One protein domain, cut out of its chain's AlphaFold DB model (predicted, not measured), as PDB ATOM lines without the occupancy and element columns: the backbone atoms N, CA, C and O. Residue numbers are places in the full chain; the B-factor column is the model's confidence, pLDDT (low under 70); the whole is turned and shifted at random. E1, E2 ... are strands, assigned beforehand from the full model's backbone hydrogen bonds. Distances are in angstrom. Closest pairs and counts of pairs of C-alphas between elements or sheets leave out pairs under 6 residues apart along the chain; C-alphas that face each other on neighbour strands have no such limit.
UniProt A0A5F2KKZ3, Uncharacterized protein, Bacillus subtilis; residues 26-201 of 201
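AT A GLANCE: This is residues 26 to 201 of the 201 residues of an uncharacterized protein of Bacillus subtilis (UniProt A0A5F2KKZ3). Four small, twisted antiparallel sheets stand one after another in an open arc, like blades of an unclosed propeller, with E1, E5 and E12 on the inside of the arc and E4, E8, E11 and E15 on the outside. The first two sheets make a sandwich, and residues 116 and 117 of the long link before E9 pair with that strand on the inner side of the third. The printed part has 176 residues, with no named helix and 15 named strands, E1 to E15 in order; the sheets run E1 E2 E3 E4, E5 E6 E7 E8, E9 E10 E11 and E12 E13 E14 E15. The class is all strand, and the whole is compact, with a radius of gyration of the C-alphas of 16.8 A and spans of 54 by 37 by 23 A.

HOW THE PARTS SIT: E1 (26 to 30), E2 (39 to 43), E3 (47 to 51) and E4 (57 to 61) form a strongly twisted meander, each strand the antiparallel neighbour of the one before; N 27 and O 41, N 42 and O 49, and N 50 and O 58 are each 2.8 A apart. E5 (65 to 72), E6 (81 to 88), E7 (91 to 98) and E8 (103 to 108) form a second strongly twisted meander, with N 69 and O 83, and N 84 and O 95, at 2.8 A, and N 96 and O 105 at 3.0 A. E6 bends by 67 degrees at residue 85 and E7 by 52 degrees at residue 94. These two sheets are a sandwich, face to face, with best planes 7 degrees apart; the closest C-alphas of E4 and E8, Tyr 60 and Leu 104, are 7.6 A apart. E9 (134 to 138), E10 (141 to 146) and E11 (151 to 156) form a third meander, with N 136 and O 143 at 2.8 A and N 144 and O 153 at 2.9 A. The closest C-alphas of E8 and E10, Tyr 107 and Ile 145, are 7.8 A apart. E12 (166 to 170), E13 (179 to 184), E14 (187 to 192) and E15 (197 to 200) form the last meander, with N 181 and O 168 and N 182 and O 189 at 2.8 A, and N 190 and O 199 at 2.9 A. The closest C-alphas of E11 and E15, Tyr 155 and Gly 198, are 6.7 A apart.

IN THESE COORDINATES: E1 begins at C-alpha 26 (-89.080, -42.573, 184.941). E5, E6 and E7 measure 21.3, 19.0 and 20.5 A from first to last C-alpha. E15 ends at C-alpha 200 (-86.219, -49.025, 227.832).

THE WHOLE: The C-alphas of Ser 54 and Thr 186, the two farthest apart, are 55.1 A apart. The printed part has no cut, and E8 to E9 is the one long link. Residues 112 to 113 and 159 to 163 have pLDDT under 70.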
ATOM      1  N   TYR A  26     -88.060 -43.319 184.208       95.88
ATOM      2  CA  TYR A  26     -89.080 -42.573 184.941       95.88
ATOM      3  C   TYR A  26     -89.250 -43.118 186.366       95.88
ATOM      4  O   TYR A  26     -89.324 -44.332 186.563       95.88
ATOM      5  N   MET A  27     -89.310 -42.218 187.347       96.62
ATOM      6  CA  MET A  27     -89.398 -42.546 188.774       96.62
ATOM      7  C   MET A  27     -90.733 -42.142 189.399       96.62
ATOM      8  O   MET A  27     -91.173 -42.787 190.347       96.62
ATOM      9  N   GLY A  28     -91.373 -41.096 188.876       97.25
ATOM     10  CA  GLY A  28     -92.647 -40.587 189.372       97.25
ATOM     11  C   GLY A  28     -92.839 -39.102 189.080       97.25
ATOM     12  O   GLY A  28     -92.018 -38.487 188.395       97.25
ATOM     13  N   THR A  29     -93.951 -38.565 189.578       97.38
ATOM     14  CA  THR A  29     -94.351 -37.163 189.420       97.38
ATOM     15  C   THR A  29     -94.850 -36.588 190.733       97.38
ATOM     16  O   THR A  29     -95.675 -37.220 191.394       97.38
ATOM     17  N   TRP A  30     -94.362 -35.401 191.085       97.62
ATOM     18  CA  TRP A  30     -94.694 -34.680 192.317       97.62
ATOM     19  C   TRP A  30     -94.527 -33.180 192.094       97.62
ATOM     20  O   TRP A  30     -93.730 -32.799 191.245       97.62
ATOM     21  N   ASP A  31     -95.250 -32.364 192.852       97.06
ATOM     22  CA  ASP A  31     -95.034 -30.916 192.929       97.06
ATOM     23  C   ASP A  31     -93.808 -30.648 193.816       97.06
ATOM     24  O   ASP A  31     -93.862 -30.802 195.041       97.06
ATOM     25  N   LEU A  32     -92.667 -30.385 193.175       97.88
ATOM     26  CA  LEU A  32     -91.353 -30.274 193.810       97.88
ATOM     27  C   LEU A  32     -90.869 -28.818 193.908       97.88
ATOM     28  O   LEU A  32     -89.863 -28.550 194.575       97.88
ATOM     29  N   ASP A  33     -91.546 -27.878 193.248       96.69
ATOM     30  CA  ASP A  33     -91.268 -26.441 193.346       96.69
ATOM     31  C   ASP A  33     -92.391 -25.622 194.014       96.69
ATOM     32  O   ASP A  33     -92.167 -24.469 194.399       96.69
ATOM     33  N   GLY A  34     -93.545 -26.237 194.274       96.25
ATOM     34  CA  GLY A  34     -94.681 -25.643 194.971       96.25
ATOM     35  C   GLY A  34     -95.568 -24.779 194.080       96.25
ATOM     36  O   GLY A  34     -96.327 -23.960 194.609       96.25
ATOM     37  N   ASP A  35     -95.460 -24.892 192.752       95.38
ATOM     38  CA  ASP A  35     -96.269 -24.114 191.811       95.38
ATOM     39  C   ASP A  35     -97.666 -24.717 191.544       95.38
ATOM     40  O   ASP A  35     -98.513 -24.089 190.895       95.38
ATOM     41  N   GLY A  36     -97.942 -25.900 192.106       94.88
ATOM     42  CA  GLY A  36     -99.191 -26.643 191.948       94.88
ATOM     43  C   GLY A  36     -99.233 -27.560 190.720       94.88
ATOM     44  O   GLY A  36    -100.245 -28.236 190.498       94.88
ATOM     45  N   SER A  37     -98.169 -27.596 189.922       95.06
ATOM     46  CA  SER A  37     -97.938 -28.542 188.833       95.06
ATOM     47  C   SER A  37     -96.968 -29.625 189.286       95.06
ATOM     48  O   SER A  37     -96.129 -29.410 190.144       95.06
ATOM     49  N   ASN A  38     -97.072 -30.819 188.700       96.69
ATOM     50  CA  ASN A  38     -96.129 -31.887 189.016       96.69
ATOM     51  C   ASN A  38     -94.939 -31.893 188.046       96.69
ATOM     52  O   ASN A  38     -95.126 -31.984 186.826       96.69
ATOM     53  N   GLU A  39     -93.730 -31.992 188.590       98.06
ATOM     54  CA  GLU A  39     -92.503 -32.289 187.861       98.06
ATOM     55  C   GLU A  39     -92.332 -33.799 187.698       98.06
ATOM     56  O   GLU A  39     -92.713 -34.600 188.551       98.06
ATOM     57  N   MET A  40     -91.695 -34.210 186.604       97.94
ATOM     58  CA  MET A  40     -91.326 -35.598 186.338       97.94
ATOM     59  C   MET A  40     -89.887 -35.865 186.779       97.94
ATOM     60  O   MET A  40     -88.961 -35.178 186.352       97.94
ATOM     61  N   ALA A  41     -89.691 -36.916 187.570       98.06
ATOM     62  CA  ALA A  41     -88.379 -37.362 188.024       98.06
ATOM     63  C   ALA A  41     -87.857 -38.537 187.182       98.06
ATOM     64  O   ALA A  41     -88.569 -39.523 186.958       98.06
ATOM     65  N   TYR A  42     -86.590 -38.471 186.765       97.19
ATOM     66  CA  TYR A  42     -85.922 -39.504 185.974       97.19
ATOM     67  C   TYR A  42     -84.551 -39.880 186.544       97.19
ATOM     68  O   TYR A  42     -83.702 -39.028 186.790       97.19
ATOM     69  N   ASN A  43     -84.290 -41.178 186.671       96.50
ATOM     70  CA  ASN A  43     -82.967 -41.705 186.986       96.50
ATOM     71  C   ASN A  43     -82.118 -41.760 185.707       96.50
ATOM     72  O   ASN A  43     -82.528 -42.380 184.728       96.50
ATOM     73  N   LEU A  44     -80.935 -41.140 185.732       95.44
ATOM     74  CA  LEU A  44     -79.939 -41.114 184.652       95.44
ATOM     75  C   LEU A  44     -78.630 -41.830 185.053       95.44
ATOM     76  O   LEU A  44     -77.529 -41.433 184.663       95.44
ATOM     77  N   GLY A  45     -78.711 -42.857 185.896       93.44
ATOM     78  CA  GLY A  45     -77.556 -43.570 186.437       93.44
ATOM     79  C   GLY A  45     -77.020 -42.896 187.693       93.44
ATOM     80  O   GLY A  45     -77.460 -43.219 188.786       93.44
ATOM     81  N   GLN A  46     -76.068 -41.966 187.569       94.31
ATOM     82  CA  GLN A  46     -75.502 -41.253 188.736       94.31
ATOM     83  C   GLN A  46     -76.228 -39.949 189.084       94.31
ATOM     84  O   GLN A  46     -75.920 -39.298 190.088       94.31
ATOM     85  N   HIS A  47     -77.168 -39.563 188.229       95.88
ATOM     86  CA  HIS A  47     -77.880 -38.305 188.317       95.88
ATOM     87  C   HIS A  47     -79.387 -38.535 188.347       95.88
ATOM     88  O   HIS A  47     -79.884 -39.517 187.797       95.88
ATOM     89  N   LEU A  48     -80.082 -37.597 188.970       97.44
ATOM     90  CA  LEU A  48     -81.526 -37.442 188.935       97.44
ATOM     91  C   LEU A  48     -81.833 -36.216 188.083       97.44
ATOM     92  O   LEU A  48     -81.269 -35.152 188.326       97.44
ATOM     93  N   GLU A  49     -82.702 -36.367 187.097       97.69
ATOM     94  CA  GLU A  49     -83.250 -35.255 186.329       97.69
ATOM     95  C   GLU A  49     -84.676 -34.981 186.791       97.69
ATOM     96  O   GLU A  49     -85.485 -35.906 186.873       97.69
ATOM     97  N   ILE A  50     -84.972 -33.718 187.072       98.31
ATOM     98  CA  ILE A  50     -86.319 -33.216 187.323       98.31
ATOM     99  C   ILE A  50     -86.718 -32.374 186.121       98.31
ATOM    100  O   ILE A  50     -85.966 -31.483 185.726       98.31
ATOM    101  N   GLN A  51     -87.864 -32.673 185.519       97.88
ATOM    102  CA  GLN A  51     -88.389 -31.964 184.359       97.88
ATOM    103  C   GLN A  51     -89.785 -31.416 184.657       97.88
ATOM    104  O   GLN A  51     -90.713 -32.185 184.897       97.88
ATOM    105  N   SER A  52     -89.937 -30.098 184.562       96.00
ATOM    106  CA  SER A  52     -91.241 -29.428 184.626       96.00
ATOM    107  C   SER A  52     -92.066 -29.670 183.358       96.00
ATOM    108  O   SER A  52     -91.531 -29.990 182.289       96.00
ATOM    109  N   LEU A  53     -93.375 -29.424 183.432       89.75
ATOM    110  CA  LEU A  53     -94.274 -29.503 182.271       89.75
ATOM    111  C   LEU A  53     -93.922 -28.504 181.158       89.75
ATOM    112  O   LEU A  53     -94.222 -28.750 179.989       89.75
ATOM    113  N   SER A  54     -93.249 -27.401 181.500       89.50
ATOM    114  CA  SER A  54     -92.757 -26.411 180.532       89.50
ATOM    115  C   SER A  54     -91.580 -26.919 179.682       89.50
ATOM    116  O   SER A  54     -91.204 -26.286 178.696       89.50
ATOM    117  N   GLY A  55     -90.994 -28.061 180.055       88.44
ATOM    118  CA  GLY A  55     -89.823 -28.651 179.413       88.44
ATOM    119  C   GLY A  55     -88.489 -28.230 180.031       88.44
ATOM    120  O   GLY A  55     -87.467 -28.805 179.655       88.44
ATOM    121  N   LEU A  56     -88.478 -27.291 180.988       94.31
ATOM    122  CA  LEU A  56     -87.283 -26.975 181.777       94.31
ATOM    123  C   LEU A  56     -86.861 -28.194 182.596       94.31
ATOM    124  O   LEU A  56     -87.710 -28.830 183.226       94.31
ATOM    125  N   SER A  57     -85.562 -28.493 182.598       96.31
ATOM    126  CA  SER A  57     -84.998 -29.598 183.363       96.31
ATOM    127  C   SER A  57     -83.775 -29.194 184.181       96.31
ATOM    128  O   SER A  57     -82.962 -28.366 183.767       96.31
ATOM    129  N   PHE A  58     -83.644 -29.827 185.342       97.81
ATOM    130  CA  PHE A  58     -82.505 -29.700 186.241       97.81
ATOM    131  C   PHE A  58     -81.950 -31.078 186.566       97.81
ATOM    132  O   PHE A  58     -82.703 -32.011 186.840       97.81
ATOM    133  N   THR A  59     -80.624 -31.192 186.577       97.62
ATOM    134  CA  THR A  59     -79.933 -32.461 186.817       97.62
ATOM    135  C   THR A  59     -79.070 -32.370 188.067       97.62
ATOM    136  O   THR A  59     -78.213 -31.496 188.188       97.62
ATOM    137  N   TYR A  60     -79.252 -33.323 188.977       97.62
ATOM    138  CA  TYR A  60     -78.598 -33.386 190.279       97.62
ATOM    139  C   TYR A  60     -77.736 -34.638 190.379       97.62
ATOM    140  O   TYR A  60     -78.188 -35.740 190.074       97.62
ATOM    141  N   LYS A  61     -76.491 -34.502 190.841       95.88
ATOM    142  CA  LYS A  61     -75.614 -35.652 191.087       95.88
ATOM    143  C   LYS A  61     -75.971 -36.320 192.416       95.88
ATOM    144  O   LYS A  61     -75.588 -35.844 193.487       95.88
ATOM    145  N   ILE A  62     -76.657 -37.458 192.351       95.75
ATOM    146  CA  ILE A  62     -77.116 -38.168 193.549       95.75
ATOM    147  C   ILE A  62     -76.023 -39.086 194.096       95.75
ATOM    148  O   ILE A  62     -75.684 -38.998 195.273       95.75
ATOM    149  N   GLY A  63     -75.393 -39.907 193.260       93.12
ATOM    150  CA  GLY A  63     -74.327 -40.798 193.719       93.12
ATOM    151  C   GLY A  63     -73.986 -41.887 192.714       93.12
ATOM    152  O   GLY A  63     -74.676 -42.067 191.718       93.12
ATOM    153  N   ALA A  64     -72.915 -42.633 192.975       90.88
ATOM    154  CA  ALA A  64     -72.491 -43.736 192.112       90.88
ATOM    155  C   ALA A  64     -73.475 -44.921 192.142       90.88
ATOM    156  O   ALA A  64     -73.586 -45.657 191.166       90.88
ATOM    157  N   SER A  65     -74.175 -45.090 193.263       90.88
ATOM    158  CA  SER A  65     -75.265 -46.044 193.456       90.88
ATOM    159  C   SER A  65     -76.281 -45.409 194.394       90.88
ATOM    160  O   SER A  65     -75.892 -44.871 195.432       90.88
ATOM    161  N   TRP A  66     -77.555 -45.418 194.018       94.25
ATOM    162  CA  TRP A  66     -78.616 -44.805 194.807       94.25
ATOM    163  C   TRP A  66     -79.993 -45.362 194.439       94.25
ATOM    164  O   TRP A  66     -80.168 -45.987 193.390       94.25
ATOM    165  N   GLY A  67     -80.971 -45.111 195.304       93.00
ATOM    166  CA  GLY A  67     -82.386 -45.355 195.042       93.00
ATOM    167  C   GLY A  67     -83.245 -44.265 195.671       93.00
ATOM    168  O   GLY A  67     -82.882 -43.728 196.715       93.00
ATOM    169  N   LEU A  68     -84.364 -43.924 195.027       94.88
ATOM    170  CA  LEU A  68     -85.391 -43.073 195.631       94.88
ATOM    171  C   LEU A  68     -86.156 -43.895 196.672       94.88
ATOM    172  O   LEU A  68     -86.595 -45.010 196.386       94.88
ATOM    173  N   ASN A  69     -86.298 -43.350 197.875       93.88
ATOM    174  CA  ASN A  69     -86.853 -44.056 199.022       93.88
ATOM    175  C   ASN A  69     -88.160 -43.441 199.513       93.88
ATOM    176  O   ASN A  69     -89.081 -44.186 199.847       93.88
ATOM    177  N   GLN A  70     -88.224 -42.113 199.598       94.88
ATOM    178  CA  GLN A  70     -89.391 -41.382 200.080       94.88
ATOM    179  C   GLN A  70     -89.537 -40.070 199.320       94.88
ATOM    180  O   GLN A  70     -88.567 -39.546 198.771       94.88
ATOM    181  N   VAL A  71     -90.768 -39.577 199.307       96.00
ATOM    182  CA  VAL A  71     -91.142 -38.300 198.717       96.00
ATOM    183  C   VAL A  71     -92.051 -37.602 199.723       96.00
ATOM    184  O   VAL A  71     -93.148 -38.095 199.986       96.00
ATOM    185  N   THR A  72     -91.528 -36.583 200.400       96.56
ATOM    186  CA  THR A  72     -92.156 -35.949 201.571       96.56
ATOM    187  C   THR A  72     -91.522 -34.587 201.835       96.56
ATOM    188  O   THR A  72     -90.347 -34.421 201.545       96.56
ATOM    189  N   ASP A  73     -92.268 -33.640 202.400       97.44
ATOM    190  CA  ASP A  73     -91.719 -32.374 202.908       97.44
ATOM    191  C   ASP A  73     -90.842 -32.658 204.140       97.44
ATOM    192  O   ASP A  73     -91.353 -33.163 205.147       97.44
ATOM    193  N   THR A  74     -89.533 -32.416 204.049       97.69
ATOM    194  CA  THR A  74     -88.556 -32.694 205.115       97.69
ATOM    195  C   THR A  74     -88.040 -31.438 205.817       97.69
ATOM    196  O   THR A  74     -87.599 -31.527 206.968       97.69
ATOM    197  N   ASP A  75     -88.130 -30.272 205.178       97.38
ATOM    198  CA  ASP A  75     -87.668 -28.998 205.739       97.38
ATOM    199  C   ASP A  75     -88.799 -28.107 206.291       97.38
ATOM    200  O   ASP A  75     -88.527 -27.127 206.991       97.38
ATOM    201  N   GLY A  76     -90.055 -28.499 206.075       96.81
ATOM    202  CA  GLY A  76     -91.256 -27.863 206.606       96.81
ATOM    203  C   GLY A  76     -91.727 -26.666 205.790       96.81
ATOM    204  O   GLY A  76     -92.504 -25.855 206.305       96.81
ATOM    205  N   ASP A  77     -91.253 -26.509 204.553       96.88
ATOM    206  CA  ASP A  77     -91.592 -25.369 203.702       96.88
ATOM    207  C   ASP A  77     -92.918 -25.534 202.927       96.88
ATOM    208  O   ASP A  77     -93.342 -24.616 202.207       96.88
ATOM    209  N   GLY A  78     -93.589 -26.676 203.111       95.88
ATOM    210  CA  GLY A  78     -94.850 -27.038 202.473       95.88
ATOM    211  C   GLY A  78     -94.707 -27.606 201.062       95.88
ATOM    212  O   GLY A  78     -95.728 -27.892 200.433       95.88
ATOM    213  N   VAL A  79     -93.484 -27.766 200.556       97.06
ATOM    214  CA  VAL A  79     -93.170 -28.358 199.255       97.06
ATOM    215  C   VAL A  79     -92.509 -29.713 199.467       97.06
ATOM    216  O   VAL A  79     -91.876 -29.997 200.476       97.06
ATOM    217  N   THR A  80     -92.744 -30.623 198.531       96.69
ATOM    218  CA  THR A  80     -92.294 -32.000 198.680       96.69
ATOM    219  C   THR A  80     -90.827 -32.165 198.281       96.69
ATOM    220  O   THR A  80     -90.426 -31.760 197.191       96.69
ATOM    221  N   ASP A  81     -90.057 -32.877 199.104       97.94
ATOM    222  CA  ASP A  81     -88.661 -33.216 198.830       97.94
ATOM    223  C   ASP A  81     -88.491 -34.661 198.356       97.94
ATOM    224  O   ASP A  81     -89.308 -35.550 198.626       97.94
ATOM    225  N   LEU A  82     -87.367 -34.929 197.684       97.81
ATOM    226  CA  LEU A  82     -86.981 -36.281 197.279       97.81
ATOM    227  C   LEU A  82     -85.867 -36.830 198.168       97.81
ATOM    228  O   LEU A  82     -84.758 -36.294 198.215       97.81
ATOM    229  N   VAL A  83     -86.135 -37.968 198.804       97.38
ATOM    230  CA  VAL A  83     -85.216 -38.623 199.737       97.38
ATOM    231  C   VAL A  83     -84.677 -39.907 199.125       97.38
ATOM    232  O   VAL A  83     -85.427 -40.806 198.735       97.38
ATOM    233  N   SER A  84     -83.355 -40.032 199.089       95.81
ATOM    234  CA  SER A  84     -82.656 -41.174 198.503       95.81
ATOM    235  C   SER A  84     -81.613 -41.754 199.445       95.81
ATOM    236  O   SER A  84     -80.915 -41.030 200.154       95.81
ATOM    237  N   LEU A  85     -81.460 -43.078 199.427       94.31
ATOM    238  CA  LEU A  85     -80.246 -43.710 199.937       94.31
ATOM    239  C   LEU A  85     -79.189 -43.673 198.844       94.31
ATOM    240  O   LEU A  85     -79.435 -44.147 197.736       94.31
ATOM    241  N   ALA A  86     -78.014 -43.134 199.158       93.19
ATOM    242  CA  ALA A  86     -76.958 -42.926 198.179       93.19
ATOM    243  C   ALA A  86     -75.582 -43.347 198.704       93.19
ATOM    244  O   ALA A  86     -75.257 -43.208 199.887       93.19
ATOM    245  N   VAL A  87     -74.755 -43.830 197.779       91.31
ATOM    246  CA  VAL A  87     -73.306 -43.948 197.929       91.31
ATOM    247  C   VAL A  87     -72.652 -42.912 197.020       91.31
ATOM    248  O   VAL A  87     -72.699 -43.033 195.794       91.31
ATOM    249  N   ASP A  88     -72.018 -41.903 197.614       87.19
ATOM    250  CA  ASP A  88     -71.341 -40.816 196.900       87.19
ATOM    251  C   ASP A  88     -69.885 -40.699 197.365       87.19
ATOM    252  O   ASP A  88     -69.600 -40.594 198.556       87.19
ATOM    253  N   GLY A  89     -68.936 -40.800 196.431       86.06
ATOM    254  CA  GLY A  89     -67.502 -40.782 196.754       86.06
ATOM    255  C   GLY A  89     -67.062 -41.854 197.764       86.06
ATOM    256  O   GLY A  89     -66.165 -41.606 198.566       86.06
ATOM    257  N   GLY A  90     -67.721 -43.020 197.780       86.69
ATOM    258  CA  GLY A  90     -67.461 -44.104 198.739       86.69
ATOM    259  C   GLY A  90     -68.096 -43.908 200.122       86.69
ATOM    260  O   GLY A  90     -67.914 -44.747 201.001       86.69
ATOM    261  N   LYS A  91     -68.857 -42.828 200.326       90.50
ATOM    262  CA  LYS A  91     -69.583 -42.537 201.565       90.50
ATOM    263  C   LYS A  91     -71.046 -42.931 201.403       90.50
ATOM    264  O   LYS A  91     -71.673 -42.540 200.425       90.50
ATOM    265  N   GLN A  92     -71.586 -43.676 202.361       91.81
ATOM    266  CA  GLN A  92     -72.994 -44.072 202.385       91.81
ATOM    267  C   GLN A  92     -73.806 -43.105 203.257       91.81
ATOM    268  O   GLN A  92     -73.309 -42.611 204.273       91.81
ATOM    269  N   GLY A  93     -75.044 -42.820 202.866       94.25
ATOM    270  CA  GLY A  93     -75.919 -41.936 203.627       94.25
ATOM    271  C   GLY A  93     -77.259 -41.676 202.951       94.25
ATOM    272  O   GLY A  93     -77.637 -42.374 202.007       94.25
ATOM    273  N   VAL A  94     -77.953 -40.654 203.441       95.94
ATOM    274  CA  VAL A  94     -79.215 -40.160 202.877       95.94
ATOM    275  C   VAL A  94     -78.954 -38.859 202.135       95.94
ATOM    276  O   VAL A  94     -78.279 -37.978 202.666       95.94
ATOM    277  N   LYS A  95     -79.485 -38.728 200.919       97.19
ATOM    278  CA  LYS A  95     -79.578 -37.443 200.230       97.19
ATOM    279  C   LYS A  95     -81.012 -36.957 200.176       97.19
ATOM    280  O   LYS A  95     -81.894 -37.731 199.809       97.19
ATOM    281  N   VAL A  96     -81.184 -35.681 200.485       98.06
ATOM    282  CA  VAL A  96     -82.448 -34.955 200.391       98.06
ATOM    283  C   VAL A  96     -82.281 -33.886 199.321       98.06
ATOM    284  O   VAL A  96     -81.315 -33.119 199.355       98.06
ATOM    285  N   LEU A  97     -83.155 -33.907 198.321       98.62
ATOM    286  CA  LEU A  97     -83.230 -32.897 197.273       98.62
ATOM    287  C   LEU A  97     -84.431 -31.987 197.537       98.62
ATOM    288  O   LEU A  97     -85.566 -32.439 197.396       98.62
ATOM    289  N   HIS A  98     -84.137 -30.713 197.778       98.38
ATOM    290  CA  HIS A  98     -85.093 -29.609 197.792       98.38
ATOM    291  C   HIS A  98     -85.097 -28.972 196.403       98.38
ATOM    292  O   HIS A  98     -84.235 -28.144 196.077       98.38
ATOM    293  N   HIS A  99     -86.004 -29.403 195.525       98.19
ATOM    294  CA  HIS A  99     -85.973 -28.959 194.129       98.19
ATOM    295  C   HIS A  99     -86.280 -27.464 194.002       98.19
ATOM    296  O   HIS A  99     -85.534 -26.777 193.305       98.19
ATOM    297  N   LYS A 100     -87.268 -26.957 194.748       97.44
ATOM    298  CA  LYS A 100     -87.633 -25.535 194.849       97.44
ATOM    299  C   LYS A 100     -86.447 -24.585 195.030       97.44
ATOM    300  O   LYS A 100     -86.395 -23.519 194.427       97.44
ATOM    301  N   THR A 101     -85.478 -24.967 195.864       97.12
ATOM    302  CA  THR A 101     -84.272 -24.165 196.153       97.12
ATOM    303  C   THR A 101     -83.026 -24.676 195.429       97.12
ATOM    304  O   THR A 101     -81.937 -24.117 195.576       97.12
ATOM    305  N   HIS A 102     -83.175 -25.744 194.645       96.81
ATOM    306  CA  HIS A 102     -82.107 -26.491 193.986       96.81
ATOM    307  C   HIS A 102     -80.992 -26.942 194.942       96.81
ATOM    308  O   HIS A 102     -79.823 -27.044 194.552       96.81
ATOM    309  N   ASN A 103     -81.342 -27.225 196.198       97.31
ATOM    310  CA  ASN A 103     -80.400 -27.680 197.204       97.31
ATOM    311  C   ASN A 103     -80.403 -29.206 197.301       97.31
ATOM    312  O   ASN A 103     -81.451 -29.839 197.356       97.31
ATOM    313  N   LEU A 104     -79.212 -29.800 197.342       97.62
ATOM    314  CA  LEU A 104     -79.038 -31.228 197.577       97.62
ATOM    315  C   LEU A 104     -78.167 -31.414 198.813       97.62
ATOM    316  O   LEU A 104     -76.967 -31.121 198.783       97.62
ATOM    317  N   ARG A 105     -78.754 -31.944 199.880       97.56
ATOM    318  CA  ARG A 105     -78.054 -32.191 201.137       97.56
ATOM    319  C   ARG A 105     -77.678 -33.658 201.273       97.56
ATOM    320  O   ARG A 105     -78.373 -34.537 200.772       97.56
ATOM    321  N   PHE A 106     -76.551 -33.933 201.934       96.75
ATOM    322  CA  PHE A 106     -76.076 -35.293 202.183       96.75
ATOM    323  C   PHE A 106     -75.777 -35.531 203.662       96.75
ATOM    324  O   PHE A 106     -74.850 -34.952 204.229       96.75
ATOM    325  N   TYR A 107     -76.519 -36.463 204.246       96.50
ATOM    326  CA  TYR A 107     -76.356 -36.955 205.604       96.50
ATOM    327  C   TYR A 107     -75.521 -38.224 205.582       96.50
ATOM    328  O   TYR A 107     -76.027 -39.334 205.384       96.50
ATOM    329  N   GLN A 108     -74.211 -38.058 205.750       94.94
ATOM    330  CA  GLN A 108     -73.286 -39.182 205.785       94.94
ATOM    331  C   GLN A 108     -73.516 -40.026 207.048       94.94
ATOM    332  O   GLN A 108     -73.380 -39.536 208.167       94.94
ATOM    333  N   VAL A 109     -73.752 -41.327 206.869       91.88
ATOM    334  CA  VAL A 109     -73.830 -42.293 207.971       91.88
ATOM    335  C   VAL A 109     -72.528 -43.082 208.037       91.88
ATOM    336  O   VAL A 109     -72.118 -43.739 207.082       91.88
ATOM    337  N   LEU A 110     -71.839 -43.009 209.175       87.88
ATOM    338  CA  LEU A 110     -70.526 -43.630 209.357       87.88
ATOM    339  C   LEU A 110     -70.624 -45.070 209.866       87.88
ATOM    340  O   LEU A 110     -71.497 -45.399 210.668       87.88
ATOM    341  N   GLY A 111     -69.653 -45.906 209.486       76.12
ATOM    342  CA  GLY A 111     -69.325 -47.140 210.206       76.12
ATOM    343  C   GLY A 111     -70.266 -48.334 210.012       76.12
ATOM    344  O   GLY A 111     -70.293 -49.200 210.879       76.12
ATOM    345  N   SER A 112     -71.032 -48.405 208.920       69.56
ATOM    346  CA  SER A 112     -71.678 -49.654 208.480       69.56
ATOM    347  C   SER A 112     -71.675 -49.770 206.956       69.56
ATOM    348  O   SER A 112     -71.776 -48.749 206.281       69.56
ATOM    349  N   PRO A 113     -71.586 -50.998 206.411       66.62
ATOM    350  CA  PRO A 113     -71.718 -51.240 204.974       66.62
ATOM    351  C   PRO A 113     -73.178 -51.188 204.490       66.62
ATOM    352  O   PRO A 113     -73.427 -51.073 203.290       66.62
ATOM    353  N   SER A 114     -74.143 -51.303 205.409       75.38
ATOM    354  CA  SER A 114     -75.573 -51.269 205.117       75.38
ATOM    355  C   SER A 114     -76.320 -50.360 206.091       75.38
ATOM    356  O   SER A 114     -76.141 -50.424 207.309       75.38
ATOM    357  N   ILE A 115     -77.192 -49.533 205.526       86.25
ATOM    358  CA  ILE A 115     -78.173 -48.713 206.235       86.25
ATOM    359  C   ILE A 115     -79.539 -48.938 205.586       86.25
ATOM    360  O   ILE A 115     -79.619 -49.214 204.388       86.25
ATOM    361  N   GLY A 116     -80.610 -48.835 206.369       87.94
ATOM    362  CA  GLY A 116     -81.976 -48.908 205.858       87.94
ATOM    363  C   GLY A 116     -82.777 -47.691 206.288       87.94
ATOM    364  O   GLY A 116     -82.812 -47.379 207.475       87.94
ATOM    365  N   LEU A 117     -83.439 -47.030 205.340       90.06
ATOM    366  CA  LEU A 117     -84.420 -45.997 205.653       90.06
ATOM    367  C   LEU A 117     -85.737 -46.671 206.045       90.06
ATOM    368  O   LEU A 117     -86.203 -47.582 205.352       90.06
ATOM    369  N   TYR A 118     -86.329 -46.255 207.157       89.81
ATOM    370  CA  TYR A 118     -87.679 -46.672 207.507       89.81
ATOM    371  C   TYR A 118     -88.674 -45.987 206.573       89.81
ATOM    372  O   TYR A 118     -88.629 -44.775 206.412       89.81
ATOM    373  N   LYS A 119     -89.550 -46.776 205.945       83.94
ATOM    374  CA  LYS A 119     -90.401 -46.319 204.837       83.94
ATOM    375  C   LYS A 119     -91.895 -46.572 205.026       83.94
ATOM    376  O   LYS A 119     -92.671 -46.212 204.151       83.94
ATOM    377  N   ASP A 120     -92.295 -47.207 206.126       80.31
ATOM    378  CA  ASP A 120     -93.693 -47.628 206.310       80.31
ATOM    379  C   ASP A 120     -94.612 -46.442 206.635       80.31
ATOM    380  O   ASP A 120     -95.832 -46.546 206.540       80.31
ATOM    381  N   THR A 121     -94.035 -45.299 207.005       76.62
ATOM    382  CA  THR A 121     -94.760 -44.052 207.238       76.62
ATOM    383  C   THR A 121     -93.913 -42.913 206.670       76.62
ATOM    384  O   THR A 121     -92.948 -42.517 207.314       76.62
ATOM    385  N   PRO A 122     -94.155 -42.455 205.430       77.38
ATOM    386  CA  PRO A 122     -93.610 -41.179 204.972       77.38
ATOM    387  C   PRO A 122     -94.313 -40.040 205.723       77.38
ATOM    388  O   PRO A 122     -95.455 -40.210 206.153       77.38
ATOM    389  N   GLY A 123     -93.659 -38.889 205.871       80.38
ATOM    390  CA  GLY A 123     -94.330 -37.721 206.441       80.38
ATOM    391  C   GLY A 123     -94.469 -37.725 207.964       80.38
ATOM    392  O   GLY A 123     -95.522 -37.352 208.478       80.38
ATOM    393  N   VAL A 124     -93.487 -38.254 208.698       90.94
ATOM    394  CA  VAL A 124     -93.587 -38.380 210.158       90.94
ATOM    395  C   VAL A 124     -93.074 -37.122 210.839       90.94
ATOM    396  O   VAL A 124     -91.936 -36.751 210.601       90.94
ATOM    397  N   ASP A 125     -93.890 -36.556 211.727       94.56
ATOM    398  CA  ASP A 125     -93.471 -35.564 212.720       94.56
ATOM    399  C   ASP A 125     -93.184 -36.269 214.060       94.56
ATOM    400  O   ASP A 125     -94.082 -36.869 214.666       94.56
ATOM    401  N   LEU A 126     -91.929 -36.235 214.495       96.06
ATOM    402  CA  LEU A 126     -91.378 -36.856 215.699       96.06
ATOM    403  C   LEU A 126     -91.050 -35.847 216.801       96.06
ATOM    404  O   LEU A 126     -90.858 -36.244 217.957       96.06
ATOM    405  N   ASP A 127     -90.961 -34.560 216.468       95.44
ATOM    406  CA  ASP A 127     -90.560 -33.533 217.426       95.44
ATOM    407  C   ASP A 127     -91.509 -32.339 217.585       95.44
ATOM    408  O   ASP A 127     -91.276 -31.476 218.435       95.44
ATOM    409  N   GLY A 128     -92.639 -32.368 216.887       94.75
ATOM    410  CA  GLY A 128     -93.734 -31.414 216.988       94.75
ATOM    411  C   GLY A 128     -93.556 -30.177 216.115       94.75
ATOM    412  O   GLY A 128     -94.267 -29.190 216.324       94.75
ATOM    413  N   ILE A 129     -92.593 -30.187 215.191       95.38
ATOM    414  CA  ILE A 129     -92.251 -29.053 214.330       95.38
ATOM    415  C   ILE A 129     -92.440 -29.480 212.867       95.38
ATOM    416  O   ILE A 129     -92.085 -30.599 212.514       95.38
ATOM    417  N   PRO A 130     -92.980 -28.608 211.988       95.00
ATOM    418  CA  PRO A 130     -93.083 -28.911 210.563       95.00
ATOM    419  C   PRO A 130     -91.750 -29.335 209.928       95.00
ATOM    420  O   PRO A 130     -90.687 -28.823 210.288       95.00
ATOM    421  N   GLY A 131     -91.849 -30.228 208.943       95.56
ATOM    422  CA  GLY A 131     -90.718 -30.884 208.291       95.56
ATOM    423  C   GLY A 131     -90.574 -32.315 208.790       95.56
ATOM    424  O   GLY A 131     -90.322 -32.555 209.962       95.56
ATOM    425  N   SER A 132     -90.778 -33.276 207.895       96.19
ATOM    426  CA  SER A 132     -90.822 -34.691 208.257       96.19
ATOM    427  C   SER A 132     -89.437 -35.227 208.576       96.19
ATOM    428  O   SER A 132     -88.516 -35.138 207.759       96.19
ATOM    429  N   GLU A 133     -89.303 -35.895 209.712       96.75
ATOM    430  CA  GLU A 133     -88.053 -36.537 210.072       96.75
ATOM    431  C   GLU A 133     -87.839 -37.869 209.351       96.75
ATOM    432  O   GLU A 133     -88.760 -38.646 209.076       96.75
ATOM    433  N   LEU A 134     -86.566 -38.180 209.102       95.88
ATOM    434  CA  LEU A 134     -86.165 -39.417 208.440       95.88
ATOM    435  C   LEU A 134     -85.506 -40.362 209.437       95.88
ATOM    436  O   LEU A 134     -84.554 -40.002 210.125       95.88
ATOM    437  N   ILE A 135     -85.971 -41.610 209.473       94.62
ATOM    438  CA  ILE A 135     -85.453 -42.617 210.401       94.62
ATOM    439  C   ILE A 135     -84.567 -43.606 209.652       94.62
ATOM    440  O   ILE A 135     -85.016 -44.326 208.756       94.62
ATOM    441  N   ILE A 136     -83.315 -43.719 210.080       92.12
ATOM    442  CA  ILE A 136     -82.370 -44.723 209.604       92.12
ATOM    443  C   ILE A 136     -82.211 -45.808 210.660       92.12
ATOM    444  O   ILE A 136     -81.890 -45.552 211.822       92.12
ATOM    445  N   LYS A 137     -82.360 -47.055 210.221       87.25
ATOM    446  CA  LYS A 137     -82.004 -48.246 210.987       87.25
ATOM    447  C   LYS A 137     -80.589 -48.675 210.621       87.25
ATOM    448  O   LYS A 137     -80.289 -48.925 209.449       87.25
ATOM    449  N   LYS A 138     -79.736 -48.814 211.634       84.69
ATOM    450  CA  LYS A 138     -78.357 -49.282 211.488       84.69
ATOM    451  C   LYS A 138     -77.994 -50.189 212.661       84.69
ATOM    452  O   LYS A 138     -77.571 -49.690 213.693       84.69
ATOM    453  N   GLN A 139     -78.103 -51.509 212.495       79.56
ATOM    454  CA  GLN A 139     -77.790 -52.518 213.526       79.56
ATOM    455  C   GLN A 139     -78.384 -52.170 214.911       79.56
ATOM    456  O   GLN A 139     -79.552 -52.460 215.164       79.56
ATOM    457  N   ASN A 140     -77.590 -51.505 215.754       82.88
ATOM    458  CA  ASN A 140     -77.865 -51.158 217.150       82.88
ATOM    459  C   ASN A 140     -78.125 -49.656 217.360       82.88
ATOM    460  O   ASN A 140     -78.176 -49.173 218.487       82.88
ATOM    461  N   LEU A 141     -78.230 -48.899 216.274       87.88
ATOM    462  CA  LEU A 141     -78.454 -47.464 216.249       87.88
ATOM    463  C   LEU A 141     -79.723 -47.184 215.453       87.88
ATOM    464  O   LEU A 141     -79.904 -47.681 214.334       87.88
ATOM    465  N   LEU A 142     -80.572 -46.350 216.032       92.19
ATOM    466  CA  LEU A 142     -81.589 -45.621 215.296       92.19
ATOM    467  C   LEU A 142     -81.087 -44.191 215.137       92.19
ATOM    468  O   LEU A 142     -80.685 -43.568 216.116       92.19
ATOM    469  N   ILE A 143     -81.055 -43.698 213.905       94.06
ATOM    470  CA  ILE A 143     -80.660 -42.321 213.610       94.06
ATOM    471  C   ILE A 143     -81.899 -41.595 213.116       94.06
ATOM    472  O   ILE A 143     -82.580 -42.106 212.230       94.06
ATOM    473  N   VAL A 144     -82.173 -40.428 213.681       96.44
ATOM    474  CA  VAL A 144     -83.197 -39.506 213.193       96.44
ATOM    475  C   VAL A 144     -82.482 -38.342 212.522       96.44
ATOM    476  O   VAL A 144     -81.548 -37.782 213.095       96.44
ATOM    477  N   ILE A 145     -82.862 -38.033 211.287       97.31
ATOM    478  CA  ILE A 145     -82.418 -36.837 210.573       97.31
ATOM    479  C   ILE A 145     -83.511 -35.786 210.706       97.31
ATOM    480  O   ILE A 145     -84.663 -36.063 210.367       97.31
ATOM    481  N   HIS A 146     -83.117 -34.592 211.140       97.50
ATOM    482  CA  HIS A 146     -83.931 -33.384 211.070       97.50
ATOM    483  C   HIS A 146     -83.418 -32.593 209.890       97.50
ATOM    484  O   HIS A 146     -82.320 -32.025 209.923       97.50
ATOM    485  N   ASP A 147     -84.164 -32.648 208.792       98.00
ATOM    486  CA  ASP A 147     -83.678 -32.024 207.580       98.00
ATOM    487  C   ASP A 147     -83.716 -30.493 207.701       98.00
ATOM    488  O   ASP A 147     -82.690 -29.842 207.507       98.00
ATOM    489  N   ARG A 148     -84.820 -29.942 208.213       96.88
ATOM    490  CA  ARG A 148     -85.013 -28.500 208.452       96.88
ATOM    491  C   ARG A 148     -83.816 -27.735 209.041       96.88
ATOM    492  O   ARG A 148     -83.571 -26.596 208.654       96.88
ATOM    493  N   ASP A 149     -83.061 -28.331 209.968       96.19
ATOM    494  CA  ASP A 149     -81.927 -27.693 210.652       96.19
ATOM    495  C   ASP A 149     -80.580 -28.383 210.382       96.19
ATOM    496  O   ASP A 149     -79.558 -28.056 210.992       96.19
ATOM    497  N   ALA A 150     -80.563 -29.301 209.414       97.00
ATOM    498  CA  ALA A 150     -79.403 -30.075 209.005       97.00
ATOM    499  C   ALA A 150     -78.749 -30.890 210.136       97.00
ATOM    500  O   ALA A 150     -77.528 -31.091 210.131       97.00
ATOM    501  N   SER A 151     -79.542 -31.399 211.081       96.19
ATOM    502  CA  SER A 151     -79.038 -32.159 212.221       96.19
ATOM    503  C   SER A 151     -79.358 -33.658 212.157       96.19
ATOM    504  O   SER A 151     -80.178 -34.145 211.376       96.19
ATOM    505  N   MET A 152     -78.610 -34.433 212.948       96.25
ATOM    506  CA  MET A 152     -78.831 -35.864 213.135       96.25
ATOM    507  C   MET A 152     -78.745 -36.203 214.611       96.25
ATOM    508  O   MET A 152     -77.764 -35.847 215.271       96.25
ATOM    509  N   TYR A 153     -79.701 -36.986 215.094       96.00
ATOM    510  CA  TYR A 153     -79.670 -37.540 216.436       96.00
ATOM    511  C   TYR A 153     -79.561 -39.060 216.408       96.00
ATOM    512  O   TYR A 153     -80.135 -39.725 215.550       96.00
ATOM    513  N   GLN A 154     -78.783 -39.622 217.331       93.81
ATOM    514  CA  GLN A 154     -78.522 -41.059 217.384       93.81
ATOM    515  C   GLN A 154     -78.997 -41.639 218.709       93.81
ATOM    516  O   GLN A 154     -78.599 -41.192 219.781       93.81
ATOM    517  N   TYR A 155     -79.778 -42.705 218.614       92.56
ATOM    518  CA  TYR A 155     -80.272 -43.473 219.741       92.56
ATOM    519  C   TYR A 155     -79.594 -44.834 219.737       92.56
ATOM    520  O   TYR A 155     -79.813 -45.659 218.847       92.56
ATOM    521  N   ASN A 156     -78.737 -45.059 220.732       88.56
ATOM    522  CA  ASN A 156     -78.091 -46.347 220.930       88.56
ATOM    523  C   ASN A 156     -79.072 -47.314 221.602       88.56
ATOM    524  O   ASN A 156     -79.563 -47.063 222.700       88.56
ATOM    525  N   LEU A 157     -79.338 -48.426 220.930       85.88
ATOM    526  CA  LEU A 157     -80.295 -49.447 221.336       85.88
ATOM    527  C   LEU A 157     -79.634 -50.639 222.046       85.88
ATOM    528  O   LEU A 157     -80.321 -51.605 222.376       85.88
ATOM    529  N   GLY A 158     -78.325 -50.564 222.313       77.06
ATOM    530  CA  GLY A 158     -77.555 -51.588 223.020       77.06
ATOM    531  C   GLY A 158     -76.896 -52.618 222.099       77.06
ATOM    532  O   GLY A 158     -77.147 -52.657 220.901       77.06
ATOM    533  N   ALA A 159     -76.012 -53.449 222.658       66.69
ATOM    534  CA  ALA A 159     -75.149 -54.375 221.915       66.69
ATOM    535  C   ALA A 159     -75.825 -55.694 221.477       66.69
ATOM    536  O   ALA A 159     -75.136 -56.611 221.030       66.69
ATOM    537  N   ASP A 160     -77.147 -55.813 221.608       63.66
ATOM    538  CA  ASP A 160     -77.852 -57.067 221.354       63.66
ATOM    539  C   ASP A 160     -77.775 -57.430 219.862       63.66
ATOM    540  O   ASP A 160     -78.249 -56.699 218.994       63.66
ATOM    541  N   ASN A 161     -77.181 -58.592 219.577       52.03
ATOM    542  CA  ASN A 161     -76.754 -59.073 218.253       52.03
ATOM    543  C   ASN A 161     -77.865 -59.212 217.176       52.03
ATOM    544  O   ASN A 161     -77.577 -59.691 216.081       52.03
ATOM    545  N   TRP A 162     -79.115 -58.825 217.467       52.94
ATOM    546  CA  TRP A 162     -80.295 -59.011 216.605       52.94
ATOM    547  C   TRP A 162     -81.244 -57.796 216.520       52.94
ATOM    548  O   TRP A 162     -82.400 -57.957 216.146       52.94
ATOM    549  N   GLY A 163     -80.746 -56.582 216.783       64.69
ATOM    550  CA  GLY A 163     -81.252 -55.328 216.201       64.69
ATOM    551  C   GLY A 163     -82.737 -54.960 216.384       64.69
ATOM    552  O   GLY A 163     -83.498 -55.537 217.160       64.69
ATOM    553  N   ILE A 164     -83.144 -53.915 215.662       74.25
ATOM    554  CA  ILE A 164     -84.527 -53.422 215.593       74.25
ATOM    555  C   ILE A 164     -85.405 -54.479 214.899       74.25
ATOM    556  O   ILE A 164     -85.312 -54.638 213.683       74.25
ATOM    557  N   HIS A 165     -86.290 -55.164 215.634       80.94
ATOM    558  CA  HIS A 165     -87.247 -56.123 215.056       80.94
ATOM    559  C   HIS A 165     -88.341 -55.412 214.258       80.94
ATOM    560  O   HIS A 165     -88.665 -55.785 213.134       80.94
ATOM    561  N   SER A 166     -88.927 -54.379 214.855       84.19
ATOM    562  CA  SER A 166     -89.961 -53.563 214.231       84.19
ATOM    563  C   SER A 166     -89.904 -52.148 214.783       84.19
ATOM    564  O   SER A 166     -89.459 -51.926 215.910       84.19
ATOM    565  N   ILE A 167     -90.371 -51.204 213.972       89.38
ATOM    566  CA  ILE A 167     -90.659 -49.843 214.410       89.38
ATOM    567  C   ILE A 167     -92.160 -49.643 214.282       89.38
ATOM    568  O   ILE A 167     -92.742 -50.033 213.270       89.38
ATOM    569  N   SER A 168     -92.757 -49.059 215.310       91.38
ATOM    570  CA  SER A 168     -94.092 -48.482 215.257       91.38
ATOM    571  C   SER A 168     -93.976 -47.018 215.642       91.38
ATOM    572  O   SER A 168     -93.186 -46.677 216.520       91.38
ATOM    573  N   ILE A 169     -94.729 -46.169 214.958       93.75
ATOM    574  CA  ILE A 169     -94.751 -44.740 215.219       93.75
ATOM    575  C   ILE A 169     -96.195 -44.348 215.458       93.75
ATOM    576  O   ILE A 169     -97.053 -44.588 214.606       93.75
ATOM    577  N   ALA A 170     -96.462 -43.764 216.614       91.94
ATOM    578  CA  ALA A 170     -97.760 -43.200 216.933       91.94
ATOM    579  C   ALA A 170     -97.607 -42.168 218.047       91.94
ATOM    580  O   ALA A 170     -96.563 -42.071 218.683       91.94
ATOM    581  N   ASP A 171     -98.665 -41.399 218.246       92.56
ATOM    582  CA  ASP A 171     -98.786 -40.509 219.389       92.56
ATOM    583  C   ASP A 171     -99.396 -41.300 220.559       92.56
ATOM    584  O   ASP A 171    -100.530 -41.781 220.461       92.56
ATOM    585  N   PHE A 172     -98.619 -41.500 221.626       88.38
ATOM    586  CA  PHE A 172     -99.020 -42.260 222.815       88.38
ATOM    587  C   PHE A 172     -99.290 -41.388 224.040       88.38
ATOM    588  O   PHE A 172     -99.824 -41.892 225.032       88.38
ATOM    589  N   ASN A 173     -98.908 -40.112 224.008       89.44
ATOM    590  CA  ASN A 173     -99.035 -39.208 225.153       89.44
ATOM    591  C   ASN A 173     -99.800 -37.914 224.850       89.44
ATOM    592  O   ASN A 173     -99.951 -37.107 225.764       89.44
ATOM    593  N   ALA A 174    -100.340 -37.769 223.640       91.75
ATOM    594  CA  ALA A 174    -101.102 -36.615 223.172       91.75
ATOM    595  C   ALA A 174    -100.302 -35.299 223.137       91.75
ATOM    596  O   ALA A 174    -100.896 -34.218 223.138       91.75
ATOM    597  N   GLU A 175     -98.971 -35.381 223.103       94.88
ATOM    598  CA  GLU A 175     -98.090 -34.232 222.896       94.88
ATOM    599  C   GLU A 175     -97.669 -34.139 221.419       94.88
ATOM    600  O   GLU A 175     -97.611 -35.153 220.720       94.88
ATOM    601  N   PRO A 176     -97.326 -32.937 220.920       93.94
ATOM    602  CA  PRO A 176     -96.725 -32.791 219.597       93.94
ATOM    603  C   PRO A 176     -95.472 -33.666 219.426       93.94
ATOM    604  O   PRO A 176     -94.675 -33.805 220.355       93.94
ATOM    605  N   GLY A 177     -95.284 -34.214 218.223       94.75
ATOM    606  CA  GLY A 177     -94.187 -35.126 217.897       94.75
ATOM    607  C   GLY A 177     -94.455 -36.564 218.346       94.75
ATOM    608  O   GLY A 177     -94.452 -36.870 219.539       94.75
ATOM    609  N   LYS A 178     -94.658 -37.459 217.374       95.44
ATOM    610  CA  LYS A 178     -94.966 -38.878 217.598       95.44
ATOM    611  C   LYS A 178     -93.784 -39.617 218.222       95.44
ATOM    612  O   LYS A 178     -92.627 -39.399 217.867       95.44
ATOM    613  N   GLU A 179     -94.076 -40.593 219.074       95.06
ATOM    614  CA  GLU A 179     -93.054 -41.477 219.620       95.06
ATOM    615  C   GLU A 179     -92.688 -42.599 218.655       95.06
ATOM    616  O   GLU A 179     -93.523 -43.141 217.923       95.06
ATOM    617  N   ILE A 180     -91.433 -43.036 218.750       94.50
ATOM    618  CA  ILE A 180     -90.961 -44.249 218.090       94.50
ATOM    619  C   ILE A 180     -90.921 -45.379 219.115       94.50
ATOM    620  O   ILE A 180     -90.157 -45.344 220.081       94.50
ATOM    621  N   LEU A 181     -91.692 -46.432 218.865       93.25
ATOM    622  CA  LEU A 181     -91.604 -47.693 219.586       93.25
ATOM    623  C   LEU A 181     -90.713 -48.645 218.804       93.25
ATOM    624  O   LEU A 181     -91.040 -49.092 217.700       93.25
ATOM    625  N   VAL A 182     -89.589 -48.990 219.410       91.38
ATOM    626  CA  VAL A 182     -88.603 -49.899 218.847       91.38
ATOM    627  C   VAL A 182     -88.703 -51.232 219.567       91.38
ATOM    628  O   VAL A 182     -88.289 -51.368 220.720       91.38
ATOM    629  N   LYS A 183     -89.234 -52.245 218.879       88.38
ATOM    630  CA  LYS A 183     -89.235 -53.614 219.401       88.38
ATOM    631  C   LYS A 183     -87.846 -54.218 219.239       88.38
ATOM    632  O   LYS A 183     -87.289 -54.212 218.139       88.38
ATOM    633  N   ARG A 184     -87.317 -54.769 220.325       86.69
ATOM    634  CA  ARG A 184     -86.024 -55.455 220.403       86.69
ATOM    635  C   ARG A 184     -86.229 -56.882 220.924       86.69
ATOM    636  O   ARG A 184     -87.305 -57.180 221.452       86.69
ATOM    637  N   PRO A 185     -85.222 -57.765 220.827       81.81
ATOM    638  CA  PRO A 185     -85.287 -59.084 221.455       81.81
ATOM    639  C   PRO A 185     -85.575 -59.027 222.963       81.81
ATOM    640  O   PRO A 185     -86.274 -59.885 223.491       81.81
ATOM    641  N   THR A 186     -85.036 -58.011 223.643       80.25
ATOM    642  CA  THR A 186     -85.024 -57.879 225.107       80.25
ATOM    643  C   THR A 186     -86.156 -57.021 225.676       80.25
ATOM    644  O   THR A 186     -86.300 -56.961 226.892       80.25
ATOM    645  N   GLY A 187     -86.971 -56.375 224.834       86.44
ATOM    646  CA  GLY A 187     -88.058 -55.500 225.284       86.44
ATOM    647  C   GLY A 187     -88.457 -54.453 224.246       86.44
ATOM    648  O   GLY A 187     -88.256 -54.639 223.041       86.44
ATOM    649  N   VAL A 188     -89.017 -53.337 224.713       89.12
ATOM    650  CA  VAL A 188     -89.398 -52.199 223.864       89.12
ATOM    651  C   VAL A 188     -88.640 -50.961 224.321       89.12
ATOM    652  O   VAL A 188     -88.551 -50.680 225.510       89.12
ATOM    653  N   THR A 189     -88.077 -50.210 223.382       91.12
ATOM    654  CA  THR A 189     -87.556 -48.866 223.661       91.12
ATOM    655  C   THR A 189     -88.538 -47.848 223.115       91.12
ATOM    656  O   THR A 189     -88.931 -47.945 221.954       91.12
ATOM    657  N   VAL A 190     -88.916 -46.879 223.943       93.56
ATOM    658  CA  VAL A 190     -89.680 -45.704 223.519       93.56
ATOM    659  C   VAL A 190     -88.699 -44.566 223.319       93.56
ATOM    660  O   VAL A 190     -87.924 -44.254 224.222       93.56
ATOM    661  N   ILE A 191     -88.717 -43.971 222.134       95.00
ATOM    662  CA  ILE A 191     -87.933 -42.785 221.810       95.00
ATOM    663  C   ILE A 191     -88.888 -41.608 221.686       95.00
ATOM    664  O   ILE A 191     -89.864 -41.666 220.938       95.00
ATOM    665  N   LEU A 192     -88.564 -40.549 222.419       95.44
ATOM    666  CA  LEU A 192     -89.223 -39.253 222.373       95.44
ATOM    667  C   LEU A 192     -88.251 -38.297 221.689       95.44
ATOM    668  O   LEU A 192     -87.340 -37.759 222.332       95.44
ATOM    669  N   ASP A 193     -88.400 -38.124 220.377       96.38
ATOM    670  CA  ASP A 193     -87.436 -37.338 219.617       96.38
ATOM    671  C   ASP A 193     -87.509 -35.853 219.997       96.38
ATOM    672  O   ASP A 193     -86.468 -35.252 220.243       96.38
ATOM    673  N   ARG A 194     -88.698 -35.286 220.246       95.38
ATOM    674  CA  ARG A 194     -88.848 -33.902 220.759       95.38
ATOM    675  C   ARG A 194     -87.920 -33.513 221.914       95.38
ATOM    676  O   ARG A 194     -87.395 -32.407 221.938       95.38
ATOM    677  N   VAL A 195     -87.689 -34.423 222.861       94.62
ATOM    678  CA  VAL A 195     -86.825 -34.197 224.039       94.62
ATOM    679  C   VAL A 195     -85.515 -34.978 223.966       94.62
ATOM    680  O   VAL A 195     -84.732 -34.973 224.913       94.62
ATOM    681  N   LYS A 196     -85.262 -35.634 222.831       94.31
ATOM    682  CA  LYS A 196     -84.032 -36.355 222.516       94.31
ATOM    683  C   LYS A 196     -83.691 -37.461 223.529       94.31
ATOM    684  O   LYS A 196     -82.523 -37.703 223.842       94.31
ATOM    685  N   THR A 197     -84.714 -38.168 224.020       91.06
ATOM    686  CA  THR A 197     -84.571 -39.264 224.996       91.06
ATOM    687  C   THR A 197     -85.006 -40.617 224.433       91.06
ATOM    688  O   THR A 197     -85.854 -40.707 223.548       91.06
ATOM    689  N   GLY A 198     -84.410 -41.689 224.962       86.44
ATOM    690  CA  GLY A 198     -84.811 -43.071 224.707       86.44
ATOM    691  C   GLY A 198     -84.863 -43.847 226.020       86.44
ATOM    692  O   GLY A 198     -83.888 -43.857 226.772       86.44
ATOM    693  N   THR A 199     -85.996 -44.476 226.323       86.44
ATOM    694  CA  THR A 199     -86.209 -45.221 227.572       86.44
ATOM    695  C   THR A 199     -86.584 -46.665 227.265       86.44
ATOM    696  O   THR A 199     -87.451 -46.936 226.438       86.44
ATOM    697  N   ASN A 200     -85.906 -47.603 227.926       80.69
ATOM    698  CA  ASN A 200     -86.219 -49.025 227.832       80.69
ATOM    699  C   ASN A 200     -87.362 -49.360 228.790       80.69
ATOM    700  O   ASN A 200     -87.296 -48.982 229.960       80.69
ATOM    701  N   MET A 201     -88.364 -50.073 228.286       74.88
ATOM    702  CA  MET A 201     -89.480 -50.634 229.045       74.88
ATOM    703  C   MET A 201     -89.399 -52.157 229.074       74.88
ATOM    704  O   MET A 201     -88.969 -52.751 228.051       74.88
TER     705      MET A 201